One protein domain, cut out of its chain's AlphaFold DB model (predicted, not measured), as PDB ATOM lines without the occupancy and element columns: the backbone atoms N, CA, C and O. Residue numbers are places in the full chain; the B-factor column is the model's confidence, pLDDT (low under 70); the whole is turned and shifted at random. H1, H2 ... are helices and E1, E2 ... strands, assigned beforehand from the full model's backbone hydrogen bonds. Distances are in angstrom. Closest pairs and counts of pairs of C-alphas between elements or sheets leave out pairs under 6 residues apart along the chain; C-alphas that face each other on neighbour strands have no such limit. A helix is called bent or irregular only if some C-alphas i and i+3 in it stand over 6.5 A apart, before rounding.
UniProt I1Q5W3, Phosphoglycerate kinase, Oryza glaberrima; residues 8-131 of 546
ATOM      1  N   LEU A   8     290.403 330.838 220.098       91.50
ATOM      2  CA  LEU A   8     290.507 331.338 218.730       91.50
ATOM      3  C   LEU A   8     291.621 332.390 218.685       91.50
ATOM      4  O   LEU A   8     291.551 333.390 219.398       91.50
ATOM      5  N   LEU A   9     292.650 332.159 217.876       92.31
ATOM      6  CA  LEU A   9     293.778 333.062 217.681       92.31
ATOM      7  C   LEU A   9     293.671 333.750 216.323       92.31
ATOM      8  O   LEU A   9     293.538 333.104 215.284       92.31
ATOM      9  N   VAL A  10     293.783 335.075 216.349       92.38
ATOM     10  CA  VAL A  10     293.893 335.937 215.171       92.38
ATOM     11  C   VAL A  10     295.127 336.814 215.340       92.38
ATOM     12  O   VAL A  10     295.412 337.280 216.442       92.38
ATOM     13  N   THR A  11     295.892 337.019 214.271       90.56
ATOM     14  CA  THR A  11     297.100 337.851 214.322       90.56
ATOM     15  C   THR A  11     297.514 338.306 212.925       90.56
ATOM     16  O   THR A  11     297.055 337.771 211.915       90.56
ATOM     17  N   SER A  12     298.346 339.342 212.870       87.06
ATOM     18  CA  SER A  12     298.909 339.900 211.643       87.06
ATOM     19  C   SER A  12     300.423 339.734 211.664       87.06
ATOM     20  O   SER A  12     301.078 340.119 212.633       87.06
ATOM     21  N   TRP A  13     300.990 339.188 210.592       82.44
ATOM     22  CA  TRP A  13     302.435 339.076 210.418       82.44
ATOM     23  C   TRP A  13     302.840 339.409 208.987       82.44
ATOM     24  O   TRP A  13     302.127 339.127 208.029       82.44
ATOM     25  N   THR A  14     304.009 340.011 208.811       74.00
ATOM     26  CA  THR A  14     304.603 340.159 207.481       74.00
ATOM     27  C   THR A  14     305.306 338.855 207.105       74.00
ATOM     28  O   THR A  14     306.086 338.361 207.923       74.00
ATOM     29  N   PRO A  15     305.100 338.305 205.894       64.50
ATOM     30  CA  PRO A  15     305.943 337.232 205.377       64.50
ATOM     31  C   PRO A  15     307.390 337.735 205.358       64.50
ATOM     32  O   PRO A  15     307.717 338.680 204.640       64.50
ATOM     33  N   VAL A  16     308.245 337.196 206.224       56.59
ATOM     34  CA  VAL A  16     309.618 337.694 206.358       56.59
ATOM     35  C   VAL A  16     310.430 337.294 205.125       56.59
ATOM     36  O   VAL A  16     310.493 336.119 204.763       56.59
ATOM     37  N   LEU A  17     311.123 338.269 204.529       44.72
ATOM     38  CA  LEU A  17     312.280 338.040 203.667       44.72
ATOM     39  C   LEU A  17     313.457 337.532 204.533       44.72
ATOM     40  O   LEU A  17     314.138 338.297 205.209       44.72
ATOM     41  N   GLN A  18     313.629 336.208 204.543       38.91
ATOM     42  CA  GLN A  18     314.851 335.411 204.788       38.91
ATOM     43  C   GLN A  18     315.684 335.536 206.089       38.91
ATOM     44  O   GLN A  18     316.510 334.655 206.302       38.91
ATOM     45  N   SER A  19     315.504 336.510 206.989       40.28
ATOM     46  CA  SER A  19     316.499 336.754 208.067       40.28
ATOM     47  C   SER A  19     316.114 336.362 209.504       40.28
ATOM     48  O   SER A  19     316.925 336.535 210.413       40.28
ATOM     49  N   VAL A  20     314.926 335.797 209.753       46.94
ATOM     50  CA  VAL A  20     314.523 335.350 211.102       46.94
ATOM     51  C   VAL A  20     313.977 333.925 211.036       46.94
ATOM     52  O   VAL A  20     313.013 333.662 210.320       46.94
ATOM     53  N   TYR A  21     314.607 333.001 211.764       52.66
ATOM     54  CA  TYR A  21     314.123 331.630 211.926       52.66
ATOM     55  C   TYR A  21     313.059 331.567 213.035       52.66
ATOM     56  O   TYR A  21     313.292 332.121 214.112       52.66
ATOM     57  N   PRO A  22     311.936 330.855 212.826       57.75
ATOM     58  CA  PRO A  22     311.535 330.147 211.606       57.75
ATOM     59  C   PRO A  22     310.964 331.079 210.522       57.75
ATOM     60  O   PRO A  22     310.290 332.065 210.812       57.75
ATOM     61  N   VAL A  23     311.180 330.719 209.252       65.31
ATOM     62  CA  VAL A  23     310.578 331.421 208.107       65.31
ATOM     63  C   VAL A  23     309.090 331.067 208.030       65.31
ATOM     64  O   VAL A  23     308.728 329.987 207.564       65.31
ATOM     65  N   LEU A  24     308.230 331.979 208.479       70.31
ATOM     66  CA  LEU A  24     306.774 331.829 208.418       70.31
ATOM     67  C   LEU A  24     306.278 332.124 206.996       70.31
ATOM     68  O   LEU A  24     306.226 333.283 206.580       70.31
ATOM     69  N   LYS A  25     305.934 331.076 206.243       74.62
ATOM     70  CA  LYS A  25     305.474 331.190 204.844       74.62
ATOM     71  C   LYS A  25     303.955 331.147 204.714       74.62
ATOM     72  O   LYS A  25     303.410 331.719 203.775       74.62
ATOM     73  N   SER A  26     303.284 330.477 205.644       84.69
ATOM     74  CA  SER A  26     301.837 330.273 205.632       84.69
ATOM     75  C   SER A  26     301.282 330.089 207.048       84.69
ATOM     76  O   SER A  26     302.044 329.912 208.006       84.69
ATOM     77  N   THR A  27     299.955 330.120 207.183       87.44
ATOM     78  CA  THR A  27     299.252 329.874 208.452       87.44
ATOM     79  C   THR A  27     299.565 328.482 209.009       87.44
ATOM     80  O   THR A  27     299.729 328.338 210.216       87.44
ATOM     81  N   GLU A  28     299.743 327.476 208.148       89.50
ATOM     82  CA  GLU A  28     300.119 326.109 208.530       89.50
ATOM     83  C   GLU A  28     301.501 326.074 209.180       89.50
ATOM     84  O   GLU A  28     301.636 325.616 210.310       89.50
ATOM     85  N   THR A  29     302.512 326.660 208.528       89.00
ATOM     86  CA  THR A  29     303.874 326.697 209.093       89.00
ATOM     87  C   THR A  29     303.929 327.433 210.433       89.00
ATOM     88  O   THR A  29     304.747 327.110 211.294       89.00
ATOM     89  N   PHE A  30     303.046 328.419 210.629       88.50
ATOM     90  CA  PHE A  30     302.953 329.135 211.892       88.50
ATOM     91  C   PHE A  30     302.225 328.322 212.969       88.50
ATOM     92  O   PHE A  30     302.680 328.295 214.113       88.50
ATOM     93  N   ALA A  31     301.158 327.605 212.608       90.31
ATOM     94  CA  ALA A  31     300.472 326.678 213.500       90.31
ATOM     95  C   ALA A  31     301.393 325.536 213.963       90.31
ATOM     96  O   ALA A  31     301.401 325.215 215.151       90.31
ATOM     97  N   ASP A  32     302.223 324.976 213.077       90.56
ATOM     98  CA  ASP A  32     303.205 323.940 213.427       90.56
ATOM     99  C   ASP A  32     304.236 324.464 214.435       90.56
ATOM    100  O   ASP A  32     304.501 323.839 215.467       90.56
ATOM    101  N   TYR A  33     304.777 325.659 214.177       89.25
ATOM    102  CA  TYR A  33     305.709 326.312 215.092       89.25
ATOM    103  C   TYR A  33     305.069 326.595 216.457       89.25
ATOM    104  O   TYR A  33     305.654 326.284 217.496       89.25
ATOM    105  N   MET A  34     303.850 327.139 216.469       89.38
ATOM    106  CA  MET A  34     303.118 327.389 217.707       89.38
ATOM    107  C   MET A  34     302.774 326.099 218.450       89.38
ATOM    108  O   MET A  34     302.853 326.081 219.676       89.38
ATOM    109  N   SER A  35     302.452 325.018 217.738       92.31
ATOM    110  CA  SER A  35     302.185 323.715 218.353       92.31
ATOM    111  C   SER A  35     303.415 323.172 219.071       92.31
ATOM    112  O   SER A  35     303.318 322.716 220.210       92.31
ATOM    113  N   SER A  36     304.584 323.291 218.434       91.94
ATOM    114  CA  SER A  36     305.875 322.931 219.029       91.94
ATOM    115  C   SER A  36     306.191 323.773 220.271       91.94
ATOM    116  O   SER A  36     306.582 323.238 221.306       91.94
ATOM    117  N   LEU A  37     305.958 325.088 220.216       90.00
ATOM    118  CA  LEU A  37     306.220 325.986 221.343       90.00
ATOM    119  C   LEU A  37     305.276 325.727 222.530       90.00
ATOM    120  O   LEU A  37     305.711 325.703 223.679       90.00
ATOM    121  N   LEU A  38     303.982 325.564 222.254       89.50
ATOM    122  CA  LEU A  38     302.944 325.445 223.278       89.50
ATOM    123  C   LEU A  38     302.792 324.025 223.823       89.50
ATOM    124  O   LEU A  38     302.157 323.860 224.863       89.50
ATOM    125  N   GLN A  39     303.334 323.015 223.130       90.50
ATOM    126  CA  GLN A  39     303.086 321.595 223.414       90.50
ATOM    127  C   GLN A  39     301.578 321.266 223.415       90.50
ATOM    128  O   GLN A  39     301.095 320.414 224.159       90.50
ATOM    129  N   VAL A  40     300.820 321.982 222.580       89.69
ATOM    130  CA  VAL A  40     299.368 321.860 222.388       89.69
ATOM    131  C   VAL A  40     299.100 321.955 220.895       89.69
ATOM    132  O   VAL A  40     299.708 322.774 220.215       89.69
ATOM    133  N   LYS A  41     298.177 321.146 220.376       90.94
ATOM    134  CA  LYS A  41     297.823 321.173 218.957       90.94
ATOM    135  C   LYS A  41     297.179 322.512 218.577       90.94
ATOM    136  O   LYS A  41     296.129 322.881 219.109       90.94
ATOM    137  N   VAL A  42     297.801 323.209 217.630       92.06
ATOM    138  CA  VAL A  42     297.265 324.404 216.975       92.06
ATOM    139  C   VAL A  42     296.806 324.017 215.575       92.06
ATOM    140  O   VAL A  42     297.578 323.485 214.783       92.06
ATOM    141  N   VAL A  43     295.535 324.256 215.273       91.12
ATOM    142  CA  VAL A  43     294.902 323.892 214.006       91.12
ATOM    143  C   VAL A  43     294.782 325.145 213.135       91.12
ATOM    144  O   VAL A  43     294.077 326.080 213.532       91.12
ATOM    145  N   PRO A  44     295.449 325.197 211.968       90.62
ATOM    146  CA  PRO A  44     295.312 326.307 211.036       90.62
ATOM    147  C   PRO A  44     293.954 326.251 210.325       90.62
ATOM    148  O   PRO A  44     293.477 325.181 209.940       90.62
ATOM    149  N   VAL A  45     293.339 327.415 210.129       88.31
ATOM    150  CA  VAL A  45     292.075 327.582 209.407       88.31
ATOM    151  C   VAL A  45     292.213 328.749 208.431       88.31
ATOM    152  O   VAL A  45     292.580 329.855 208.819       88.31
ATOM    153  N   ASN A  46     291.900 328.501 207.159       83.62
ATOM    154  CA  ASN A  46     291.865 329.538 206.123       83.62
ATOM    155  C   ASN A  46     290.684 330.472 206.355       83.62
ATOM    156  O   ASN A  46     289.619 329.976 206.687       83.62
ATOM    157  N   GLY A  47     290.832 331.776 206.119       82.06
ATOM    158  CA  GLY A  47     289.817 332.793 206.376       82.06
ATOM    159  C   GLY A  47     289.767 333.294 207.825       82.06
ATOM    160  O   GLY A  47     290.691 333.118 208.615       82.06
ATOM    161  N   VAL A  48     288.659 333.958 208.164       77.69
ATOM    162  CA  VAL A  48     288.356 334.502 209.503       77.69
ATOM    163  C   VAL A  48     287.057 333.885 210.035       77.69
ATOM    164  O   VAL A  48     286.240 333.459 209.214       77.69
ATOM    165  N   PRO A  49     286.803 333.870 211.360       73.50
ATOM    166  CA  PRO A  49     285.726 333.076 211.968       73.50
ATOM    167  C   PRO A  49     284.370 333.147 211.242       73.50
ATOM    168  O   PRO A  49     283.813 332.121 210.861       73.50
ATOM    169  N   GLY A  50     283.866 334.352 210.962       69.44
ATOM    170  CA  GLY A  50     282.578 334.575 210.289       69.44
ATOM    171  C   GLY A  50     282.582 334.528 208.753       69.44
ATOM    172  O   GLY A  50     281.546 334.797 208.153       69.44
ATOM    173  N   LEU A  51     283.718 334.253 208.099       64.69
ATOM    174  CA  LEU A  51     283.822 334.093 206.633       64.69
ATOM    175  C   LEU A  51     284.073 332.647 206.200       64.69
ATOM    176  O   LEU A  51     284.051 332.344 205.010       64.69
ATOM    177  N   THR A  52     284.316 331.762 207.158       66.25
ATOM    178  CA  THR A  52     284.600 330.349 206.916       66.25
ATOM    179  C   THR A  52     283.360 329.509 207.156       66.25
ATOM    180  O   THR A  52     282.550 329.850 208.017       66.25
ATOM    181  N   SER A  53     283.217 328.389 206.442       57.22
ATOM    182  CA  SER A  53     282.260 327.328 206.778       57.22
ATOM    183  C   SER A  53     282.688 326.650 208.088       57.22
ATOM    184  O   SER A  53     283.240 325.554 208.124       57.22
ATOM    185  N   PHE A  54     282.495 327.375 209.185       55.34
ATOM    186  CA  PHE A  54     282.891 327.010 210.533       55.34
ATOM    187  C   PHE A  54     281.947 325.924 211.061       55.34
ATOM    188  O   PHE A  54     280.770 326.190 211.292       55.34
ATOM    189  N   ASN A  55     282.450 324.697 211.246       59.78
ATOM    190  CA  ASN A  55     281.710 323.629 211.921       59.78
ATOM    191  C   ASN A  55     282.365 323.309 213.284       59.78
ATOM    192  O   ASN A  55     283.320 322.525 213.329       59.78
ATOM    193  N   PRO A  56     281.883 323.909 214.392       57.03
ATOM    194  CA  PRO A  56     282.497 323.793 215.717       57.03
ATOM    195  C   PRO A  56     282.432 322.385 216.328       57.03
ATOM    196  O   PRO A  56     283.079 322.146 217.349       57.03
ATOM    197  N   GLU A  57     281.674 321.463 215.726       56.50
ATOM    198  CA  GLU A  57     281.523 320.072 216.174       56.50
ATOM    199  C   GLU A  57     282.697 319.168 215.765       56.50
ATOM    200  O   GLU A  57     282.896 318.108 216.351       56.50
ATOM    201  N   ARG A  58     283.515 319.578 214.783       57.41
ATOM    202  CA  ARG A  58     284.666 318.785 214.308       57.41
ATOM    203  C   ARG A  58     285.910 318.879 215.191       57.41
ATOM    204  O   ARG A  58     286.889 318.184 214.921       57.41
ATOM    205  N   TRP A  59     285.921 319.749 216.195       63.94
ATOM    206  CA  TRP A  59     287.128 320.045 216.967       63.94
ATOM    207  C   TRP A  59     287.114 319.366 218.327       63.94
ATOM    208  O   TRP A  59     286.127 319.424 219.061       63.94
ATOM    209  N   MET A  60     288.239 318.739 218.672       60.41
ATOM    210  CA  MET A  60     288.420 318.153 219.994       60.41
ATOM    211  C   MET A  60     288.443 319.261 221.049       60.41
ATOM    212  O   MET A  60     288.873 320.385 220.789       60.41
ATOM    213  N   GLN A  61     288.010 318.933 222.266       59.03
ATOM    214  CA  GLN A  61     287.763 319.878 223.362       59.03
ATOM    215  C   GLN A  61     289.004 320.680 223.831       59.03
ATOM    216  O   GLN A  61     288.870 321.540 224.695       59.03
ATOM    217  N   ASN A  62     290.182 320.454 223.231       66.06
ATOM    218  CA  ASN A  62     291.477 321.005 223.635       66.06
ATOM    219  C   ASN A  62     292.316 321.631 222.499       66.06
ATOM    220  O   ASN A  62     293.456 322.018 222.766       66.06
ATOM    221  N   ASP A  63     291.804 321.741 221.270       81.62
ATOM    222  CA  ASP A  63     292.562 322.337 220.157       81.62
ATOM    223  C   ASP A  63     292.562 323.880 220.241       81.62
ATOM    224  O   ASP A  63     291.570 324.506 220.630       81.62
ATOM    225  N   ILE A  64     293.687 324.503 219.877       90.44
ATOM    226  CA  ILE A  64     293.786 325.954 219.648       90.44
ATOM    227  C   ILE A  64     293.596 326.204 218.159       90.44
ATOM    228  O   ILE A  64     294.201 325.522 217.340       90.44
ATOM    229  N   ILE A  65     292.796 327.195 217.791       90.69
ATOM    230  CA  ILE A  65     292.504 327.491 216.388       90.69
ATOM    231  C   ILE A  65     293.261 328.737 215.975       90.69
ATOM    232  O   ILE A  65     293.130 329.764 216.632       90.69
ATOM    233  N   LEU A  66     294.024 328.656 214.890       91.44
ATOM    234  CA  LEU A  66     294.730 329.791 214.309       91.44
ATOM    235  C   LEU A  66     294.098 330.152 212.965       91.44
ATOM    236  O   LEU A  66     294.134 329.356 212.029       91.44
ATOM    237  N   PHE A  67     293.537 331.353 212.876       91.38
ATOM    238  CA  PHE A  67     292.973 331.878 211.635       91.38
ATOM    239  C   PHE A  67     294.038 332.496 210.729       91.38
ATOM    240  O   PHE A  67     295.192 332.697 211.119       91.38
ATOM    241  N   GLU A  68     293.625 332.806 209.503       90.12
ATOM    242  CA  GLU A  68     294.493 333.362 208.480       90.12
ATOM    243  C   GLU A  68     295.089 334.717 208.877       90.12
ATOM    244  O   GLU A  68     294.510 335.512 209.624       90.12
ATOM    245  N   ASN A  69     296.274 334.983 208.333       90.94
ATOM    246  CA  ASN A  69     297.017 336.210 208.547       90.94
ATOM    247  C   ASN A  69     296.191 337.463 208.222       90.94
ATOM    248  O   ASN A  69     295.917 337.768 207.056       90.94
ATOM    249  N   LEU A  70     295.895 338.262 209.251       91.62
ATOM    250  CA  LEU A  70     295.096 339.479 209.114       91.62
ATOM    251  C   LEU A  70     295.756 340.549 208.232       91.62
ATOM    252  O   LEU A  70     295.066 341.436 207.733       91.62
ATOM    253  N   PHE A  71     297.072 340.456 207.992       86.12
ATOM    254  CA  PHE A  71     297.809 341.366 207.106       86.12
ATOM    255  C   PHE A  71     297.182 341.483 205.706       86.12
ATOM    256  O   PHE A  71     297.192 342.559 205.110       86.12
ATOM    257  N   ASN A  72     296.588 340.398 205.202       82.69
ATOM    258  CA  ASN A  72     296.019 340.336 203.855       82.69
ATOM    259  C   ASN A  72     294.627 340.984 203.744       82.69
ATOM    260  O   ASN A  72     294.108 341.172 202.641       82.69
ATOM    261  N   PHE A  73     294.003 341.353 204.865       88.88
ATOM    262  CA  PHE A  73     292.627 341.832 204.887       88.88
ATOM    263  C   PHE A  73     292.581 343.358 204.961       88.88
ATOM    264  O   PHE A  73     292.867 343.966 205.988       88.88
ATOM    265  N   LYS A  74     292.109 344.011 203.890       89.44
ATOM    266  CA  LYS A  74     291.900 345.476 203.886       89.44
ATOM    267  C   LYS A  74     290.964 345.945 205.009       89.44
ATOM    268  O   LYS A  74     291.135 347.046 205.529       89.44
ATOM    269  N   GLY A  75     290.003 345.099 205.395       87.81
ATOM    270  CA  GLY A  75     289.068 345.361 206.490       87.81
ATOM    271  C   GLY A  75     289.738 345.546 207.854       87.81
ATOM    272  O   GLY A  75     289.189 346.269 208.684       87.81
ATOM    273  N   GLU A  76     290.928 344.970 208.060       91.69
ATOM    274  CA  GLU A  76     291.698 345.096 209.299       91.69
ATOM    275  C   GLU A  76     292.176 346.535 209.514       91.69
ATOM    276  O   GLU A  76     291.820 347.177 210.502       91.69
ATOM    277  N   ASN A  77     292.919 347.070 208.540       85.69
ATOM    278  CA  ASN A  77     293.466 348.429 208.599       85.69
ATOM    279  C   ASN A  77     292.377 349.509 208.523       85.69
ATOM    280  O   ASN A  77     292.556 350.602 209.051       85.69
ATOM    281  N   ALA A  78     291.252 349.209 207.868       80.56
ATOM    282  CA  ALA A  78     290.112 350.116 207.779       80.56
ATOM    283  C   ALA A  78     289.230 350.119 209.042       80.56
ATOM    284  O   ALA A  78     288.269 350.887 209.091       80.56
ATOM    285  N   ASN A  79     289.510 349.259 210.035       82.06
ATOM    286  CA  ASN A  79     288.639 349.036 211.194       82.06
ATOM    287  C   ASN A  79     287.171 348.804 210.775       82.06
ATOM    288  O   ASN A  79     286.235 349.418 211.296       82.06
ATOM    289  N   CYS A  80     286.978 347.971 209.747       86.81
ATOM    290  CA  CYS A  80     285.678 347.769 209.118       86.81
ATOM    291  C   CYS A  80     284.707 347.075 210.084       86.81
ATOM    292  O   CYS A  80     285.048 346.056 210.692       86.81
ATOM    293  N   ASN A  81     283.488 347.606 210.207       81.25
ATOM    294  CA  ASN A  81     282.476 347.096 211.132       81.25
ATOM    295  C   ASN A  81     282.066 345.653 210.801       81.25
ATOM    296  O   ASN A  81     282.112 344.792 211.675       81.25
ATOM    297  N   ASP A  82     281.762 345.370 209.534       83.62
ATOM    298  CA  ASP A  82     281.349 344.033 209.090       83.62
ATOM    299  C   ASP A  82     282.470 343.011 209.278       83.62
ATOM    300  O   ASP A  82     282.234 341.871 209.673       83.62
ATOM    301  N   PHE A  83     283.717 343.420 209.018       88.75
ATOM    302  CA  PHE A  83     284.884 342.572 209.249       88.75
ATOM    303  C   PHE A  83     285.087 342.299 210.743       88.75
ATOM    304  O   PHE A  83     285.325 341.161 211.130       88.75
ATOM    305  N   SER A  84     284.904 343.311 211.590       87.81
ATOM    306  CA  SER A  84     284.986 343.188 213.049       87.81
ATOM    307  C   SER A  84     283.913 342.253 213.619       87.81
ATOM    308  O   SER A  84     284.215 341.429 214.479       87.81
ATOM    309  N   GLN A  85     282.680 342.326 213.109       85.56
ATOM    310  CA  GLN A  85     281.598 341.415 213.494       85.56
ATOM    311  C   GLN A  85     281.919 339.973 213.087       85.56
ATOM    312  O   GLN A  85     281.729 339.044 213.868       85.56
ATOM    313  N   LYS A  86     282.465 339.786 211.879       89.50
ATOM    314  CA  LYS A  86     282.924 338.477 211.396       89.50
ATOM    315  C   LYS A  86     284.085 337.931 212.230       89.50
ATOM    316  O   LYS A  86     284.108 336.731 212.481       89.50
ATOM    317  N   LEU A  87     285.013 338.776 212.681       91.31
ATOM    318  CA  LEU A  87     286.100 338.380 213.582       91.31
ATOM    319  C   LEU A  87     285.587 337.926 214.955       91.31
ATOM    320  O   LEU A  87     286.128 336.982 215.517       91.31
ATOM    321  N   ALA A  88     284.542 338.566 215.480       89.12
ATOM    322  CA  ALA A  88     283.941 338.198 216.762       89.12
ATOM    323  C   ALA A  88     283.035 336.955 216.696       89.12
ATOM    324  O   ALA A  88     282.623 336.437 217.734       89.12
ATOM    325  N   SER A  89     282.696 336.477 215.495       85.56
ATOM    326  CA  SER A  89     281.782 335.347 215.318       85.56
ATOM    327  C   SER A  89     282.290 334.100 216.049       85.56
ATOM    328  O   SER A  89     283.407 333.642 215.817       85.56
ATOM    329  N   GLY A  90     281.467 333.550 216.944       74.69
ATOM    330  CA  GLY A  90     281.822 332.386 217.764       74.69
ATOM    331  C   GLY A  90     282.670 332.694 219.006       74.69
ATOM    332  O   GLY A  90     283.008 331.761 219.736       74.69
ATOM    333  N   ALA A  91     282.983 333.966 219.287       83.25
ATOM    334  CA  ALA A  91     283.734 334.392 220.467       83.25
ATOM    335  C   ALA A  91     282.872 335.238 221.421       83.25
ATOM    336  O   ALA A  91     282.424 336.334 221.091       83.25
ATOM    337  N   ALA A  92     282.680 334.755 222.651       74.94
ATOM    338  CA  ALA A  92     282.018 335.530 223.703       74.94
ATOM    339  C   ALA A  92     282.973 336.522 224.390       74.94
ATOM    340  O   ALA A  92     282.551 337.606 224.789       74.94
ATOM    341  N   ILE A  93     284.249 336.155 224.520       82.94
ATOM    342  CA  ILE A  93     285.277 336.931 225.216       82.94
ATOM    343  C   ILE A  93     286.384 337.260 224.222       82.94
ATOM    344  O   ILE A  93     286.952 336.361 223.602       82.94
ATOM    345  N   PHE A  94     286.708 338.540 224.113       92.25
ATOM    346  CA  PHE A  94     287.882 339.030 223.416       92.25
ATOM    347  C   PHE A  94     289.014 339.276 224.415       92.25
ATOM    348  O   PHE A  94     288.820 339.910 225.453       92.25
ATOM    349  N   VAL A  95     290.209 338.789 224.088       93.25
ATOM    350  CA  VAL A  95     291.433 339.056 224.846       93.25
ATOM    351  C   VAL A  95     292.419 339.737 223.910       93.25
ATOM    352  O   VAL A  95     292.890 339.126 222.952       93.25
ATOM    353  N   ASN A  96     292.740 340.999 224.182       95.06
ATOM    354  CA  ASN A  96     293.776 341.713 223.453       95.06
ATOM    355  C   ASN A  96     295.116 341.509 224.152       95.06
ATOM    356  O   ASN A  96     295.382 342.117 225.188       95.06
ATOM    357  N   ASP A  97     295.963 340.677 223.558       94.31
ATOM    358  CA  ASP A  97     297.348 340.491 224.001       94.31
ATOM    359  C   ASP A  97     298.366 341.169 223.057       94.31
ATOM    360  O   ASP A  97     299.564 340.914 223.103       94.31
ATOM    361  N   SER A  98     297.891 342.060 222.174       93.19
ATOM    362  CA  SER A  98     298.679 342.750 221.141       93.19
ATOM    363  C   SER A  98     298.971 344.213 221.505       93.19
ATOM    364  O   SER A  98     298.635 345.141 220.763       93.19
ATOM    365  N   PHE A  99     299.639 344.450 222.641       92.31
ATOM    366  CA  PHE A  99     299.948 345.807 223.124       92.31
ATOM    367  C   PHE A  99     300.725 346.660 222.113       92.31
ATOM    368  O   PHE A  99     300.484 347.861 221.976       92.31
ATOM    369  N   SER A 100     301.607 346.038 221.332       91.12
ATOM    370  CA  SER A 100     302.394 346.694 220.279       91.12
ATOM    371  C   SER A 100     301.533 347.370 219.191       91.12
ATOM    372  O   SER A 100     301.987 348.306 218.524       91.12
ATOM    373  N   LEU A 101     300.275 346.949 219.038       92.75
ATOM    374  CA  LEU A 101     299.298 347.507 218.100       92.75
ATOM    375  C   LEU A 101     298.294 348.455 218.772       92.75
ATOM    376  O   LEU A 101     297.443 349.016 218.087       92.75
ATOM    377  N   SER A 102     298.408 348.695 220.081       92.88
ATOM    378  CA  SER A 102     297.451 349.505 220.852       92.88
ATOM    379  C   SER A 102     297.358 350.969 220.413       92.88
ATOM    380  O   SER A 102     296.355 351.621 220.682       92.88
ATOM    381  N   HIS A 103     298.366 351.485 219.709       90.44
ATOM    382  CA  HIS A 103     298.378 352.830 219.129       90.44
ATOM    383  C   HIS A 103     297.613 352.940 217.798       90.44
ATOM    384  O   HIS A 103     297.458 354.042 217.271       90.44
ATOM    385  N   LYS A 104     297.153 351.817 217.231       87.44
ATOM    386  CA  LYS A 104     296.429 351.759 215.956       87.44
ATOM    387  C   LYS A 104     294.947 351.465 216.178       87.44
ATOM    388  O   LYS A 104     294.569 350.749 217.100       87.44
ATOM    389  N   MET A 105     294.120 351.991 215.279       87.00
ATOM    390  CA  MET A 105     292.696 351.670 215.176       87.00
ATOM    391  C   MET A 105     292.507 350.527 214.180       87.00
ATOM    392  O   MET A 105     292.412 350.788 212.984       87.00
ATOM    393  N   LEU A 106     292.475 349.280 214.652       90.12
ATOM    394  CA  LEU A 106     292.304 348.101 213.797       90.12
ATOM    395  C   LEU A 106     291.018 347.345 214.135       90.12
ATOM    396  O   LEU A 106     290.511 347.445 215.256       90.12
ATOM    397  N   ALA A 107     290.517 346.551 213.188       91.00
ATOM    398  CA  ALA A 107     289.356 345.703 213.436       91.00
ATOM    399  C   ALA A 107     289.645 344.673 214.539       91.00
ATOM    400  O   ALA A 107     288.840 344.528 215.454       91.00
ATOM    401  N   SER A 108     290.811 344.025 214.522       94.56
ATOM    402  CA  SER A 108     291.183 342.995 215.503       94.56
ATOM    403  C   SER A 108     291.558 343.507 216.898       94.56
ATOM    404  O   SER A 108     291.577 342.722 217.841       94.56
ATOM    405  N   THR A 109     291.850 344.802 217.055       93.12
ATOM    406  CA  THR A 109     292.269 345.384 218.346       93.12
ATOM    407  C   THR A 109     291.241 346.332 218.948       93.12
ATOM    408  O   THR A 109     291.207 346.495 220.166       93.12
ATOM    409  N   VAL A 110     290.418 346.965 218.108       90.38
ATOM    410  CA  VAL A 110     289.412 347.949 218.517       90.38
ATOM    411  C   VAL A 110     288.031 347.540 218.024       90.38
ATOM    412  O   VAL A 110     287.115 347.431 218.830       90.38
ATOM    413  N   GLY A 111     287.845 347.298 216.726       86.56
ATOM    414  CA  GLY A 111     286.519 347.037 216.158       86.56
ATOM    415  C   GLY A 111     285.807 345.819 216.755       86.56
ATOM    416  O   GLY A 111     284.612 345.886 217.040       86.56
ATOM    417  N   ILE A 112     286.543 344.735 217.001       90.94
ATOM    418  CA  ILE A 112     286.045 343.460 217.536       90.94
ATOM    419  C   ILE A 112     285.390 343.608 218.915       90.94
ATOM    420  O   ILE A 112     284.410 342.927 219.211       90.94
ATOM    421  N   THR A 113     285.859 344.561 219.727       88.81
ATOM    422  CA  THR A 113     285.365 344.796 221.095       88.81
ATOM    423  C   THR A 113     283.886 345.192 221.146       88.81
ATOM    424  O   THR A 113     283.249 345.067 222.186       88.81
ATOM    425  N   ARG A 114     283.309 345.613 220.008       83.00
ATOM    426  CA  ARG A 114     281.878 345.926 219.838       83.00
ATOM    427  C   ARG A 114     280.968 344.706 219.880       83.00
ATOM    428  O   ARG A 114     279.771 344.856 220.088       83.00
ATOM    429  N   PHE A 115     281.521 343.536 219.585       82.50
ATOM    430  CA  PHE A 115     280.757 342.332 219.269       82.50
ATOM    431  C   PHE A 115     281.028 341.183 220.247       82.50
ATOM    432  O   PHE A 115     280.400 340.133 220.140       82.50
ATOM    433  N   CYS A 116     281.931 341.379 221.210       78.38
ATOM    434  CA  CYS A 116     282.188 340.436 222.295       78.38
ATOM    435  C   CYS A 116     281.535 340.921 223.598       78.38
ATOM    436  O   CYS A 116     281.445 342.119 223.855       78.38
ATOM    437  N   HIS A 117     281.100 339.983 224.442       69.56
ATOM    438  CA  HIS A 117     280.452 340.276 225.727       69.56
ATOM    439  C   HIS A 117     281.434 340.856 226.749       69.56
ATOM    440  O   HIS A 117     281.052 341.658 227.600       69.56
ATOM    441  N   ALA A 118     282.696 340.432 226.674       73.00
ATOM    442  CA  ALA A 118     283.783 340.935 227.496       73.00
ATOM    443  C   ALA A 118     285.021 341.177 226.632       73.00
ATOM    444  O   ALA A 118     285.342 340.359 225.770       73.00
ATOM    445  N   SER A 119     285.721 342.274 226.911       88.00
ATOM    446  CA  SER A 119     287.000 342.636 226.302       88.00
ATOM    447  C   SER A 119     288.028 342.799 227.413       88.00
ATOM    448  O   SER A 119     287.811 343.568 228.346       88.00
ATOM    449  N   LEU A 120     289.116 342.036 227.352       84.06
ATOM    450  CA  LEU A 120     290.120 341.959 228.412       84.06
ATOM    451  C   LEU A 120     291.516 342.226 227.855       84.06
ATOM    452  O   LEU A 120     291.822 341.863 226.719       84.06
ATOM    453  N   ALA A 121     292.379 342.812 228.679       86.88
ATOM    454  CA  ALA A 121     293.814 342.745 228.443       86.88
ATOM    455  C   ALA A 121     294.299 341.316 228.712       86.88
ATOM    456  O   ALA A 121     293.918 340.704 229.712       86.88
ATOM    457  N   GLY A 122     295.120 340.784 227.809       84.94
ATOM    458  CA  GLY A 122     295.918 339.599 228.102       84.94
ATOM    459  C   GLY A 122     297.054 339.924 229.077       84.94
ATOM    460  O   GLY A 122     297.307 341.088 229.393       84.94
ATOM    461  N   PHE A 123     297.743 338.895 229.568       82.50
ATOM    462  CA  PHE A 123     298.797 339.073 230.571       82.50
ATOM    463  C   PHE A 123     299.993 339.865 230.037       82.50
ATOM    464  O   PHE A 123     300.521 340.721 230.745       82.50
ATOM    465  N   HIS A 124     300.401 339.624 228.785       85.44
ATOM    466  CA  HIS A 124     301.488 340.389 228.179       85.44
ATOM    467  C   HIS A 124     301.063 341.846 227.967       85.44
ATOM    468  O   HIS A 124     301.839 342.765 228.224       85.44
ATOM    469  N   PHE A 125     299.809 342.074 227.564       92.12
ATOM    470  CA  PHE A 125     299.269 343.425 227.448       92.12
ATOM    471  C   PHE A 125     299.254 344.169 228.784       92.12
ATOM    472  O   PHE A 125     299.650 345.333 228.839       92.12
ATOM    473  N   GLU A 126     298.791 343.520 229.854       83.00
ATOM    474  CA  GLU A 126     298.773 344.091 231.201       83.00
ATOM    475  C   GLU A 126     300.187 344.450 231.676       83.00
ATOM    476  O   GLU A 126     300.410 345.565 232.155       83.00
ATOM    477  N   GLU A 127     301.148 343.543 231.496       82.75
ATOM    478  CA  GLU A 127     302.544 343.767 231.867       82.75
ATOM    479  C   GLU A 127     303.136 344.979 231.134       82.75
ATOM    480  O   GLU A 127     303.678 345.889 231.769       82.75
ATOM    481  N   GLU A 128     302.979 345.043 229.811       89.12
ATOM    482  CA  GLU A 128     303.465 346.159 228.996       89.12
ATOM    483  C   GLU A 128     302.777 347.482 229.369       89.12
ATOM    484  O   GLU A 128     303.432 348.522 229.474       89.12
ATOM    485  N   LEU A 129     301.468 347.465 229.647       88.44
ATOM    486  CA  LEU A 129     300.734 348.648 230.100       88.44
ATOM    487  C   LEU A 129     301.247 349.146 231.461       88.44
ATOM    488  O   LEU A 129     301.415 350.352 231.659       88.44
ATOM    489  N   MET A 130     301.526 348.235 232.394       83.00
ATOM    490  CA  MET A 130     302.092 348.568 233.703       83.00
ATOM    491  C   MET A 130     303.495 349.149 233.579       83.00
ATOM    492  O   MET A 130     303.812 350.150 234.225       83.00
ATOM    493  N   GLN A 131     304.325 348.574 232.713       86.31
ATOM    494  CA  GLN A 131     305.630 349.131 232.397       86.31
ATOM    495  C   GLN A 131     305.494 350.518 231.723       86.31
ATOM    496  O   GLN A 131     306.304 351.404 231.994       86.31
TER     497      GLN A 131
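What this domain is: This is residues 8 to 131 of the 546 residues of the protein "Phosphoglycerate kinase" of Oryza glaberrima (UniProt I1Q5W3). Two small lobes, each built on a pair of short parallel strands, make up this domain: in one, helix H1 packs beside strands E1 and E2; in the other, strands E3 and E4 go with the short helices H2, H3 and H4, and H5 follows at the end. E2 is the middle of the first lobe, with E1 on one side and the first residues, 8 to 9, paired to it on the other. The printed part has 124 residues, with five named helices and four named strands in the order H1 E1 E2 H2 H3 E3 H4 E4 H5, and its class is mixed, helices and strands, with under half of the residues, 53, in named elements. It is compact, with a radius of gyration of the C-alphas of 14.6 A, and rounded, spanning 39 by 33 by 28 A.

Where its parts are: The printed part begins at Leu 8, C-alpha at (290.507, 331.338, 218.730). H1, residues 27 to 38, is 15.9 A long and begins at C-alpha 27, (299.252, 329.874, 208.452). E1 is residues 42 to 45 and E2 residues 64 to 67. H2 is residues 74 to 77, and H3, residues 81 to 88, is 10.6 A long. E3 is residues 93 to 96, H4 residues 111 to 114 and E4 residues 118 to 121. H4 is neither bent nor irregular, but only just: C-alphas 111 and 114 are 6.0 A apart. H5, residues 123 to 131, is 12.3 A long and ends at C-alpha 131, (305.630, 349.131, 232.397).

How they stand to each other: Residues 8 to 9 pair in parallel with residues 65 to 66 of E2. E1 and E2 are parallel neighbours at 30 degrees, with N 43 and O 64 at 2.8 A. The closest C-alphas of H1 and E1 are those of Ser 35 and Val 42, 5.2 A; of H1 and E2, those of Ala 31 and Leu 66, 6.6 A. H1 is apart from H2, H3, H4 and H5. H2 and H3 only just touch, and only at the corner, with 3 pairs of C-alphas within 8 A, the closest Gly 75 and Phe 83 at 5.7 A. H3 and H4 touch, their closest C-alphas being those of Ser 84 and Ile 112, 4.6 A. E3 and E4 are parallel neighbours at 24 degrees, with N 94 and O 118 at 2.8 A. E3, H4 and E4 form a strand-helix-strand unit, two parallel neighbour strands with a helix between along the chain, and its crossover is right-handed. The closest C-alphas of E3 and H5 are those of Asn 96 and Phe 125, 7.0 A. Every O i to N i+4 pair is within hydrogen-bond range in H1, H3 and H5; H2 and H4 are too short for such a pair.

The domain as a whole: The C-alphas farthest apart, of Glu 57 and Gln 131, are 41.1 A apart. The printed part has no cut. The links E1 to E2 and E3 to H4 are long. The mean pLDDT of the printed part is 81.8, and it is under 70 at residues 15 to 23, 50 to 62 and 117.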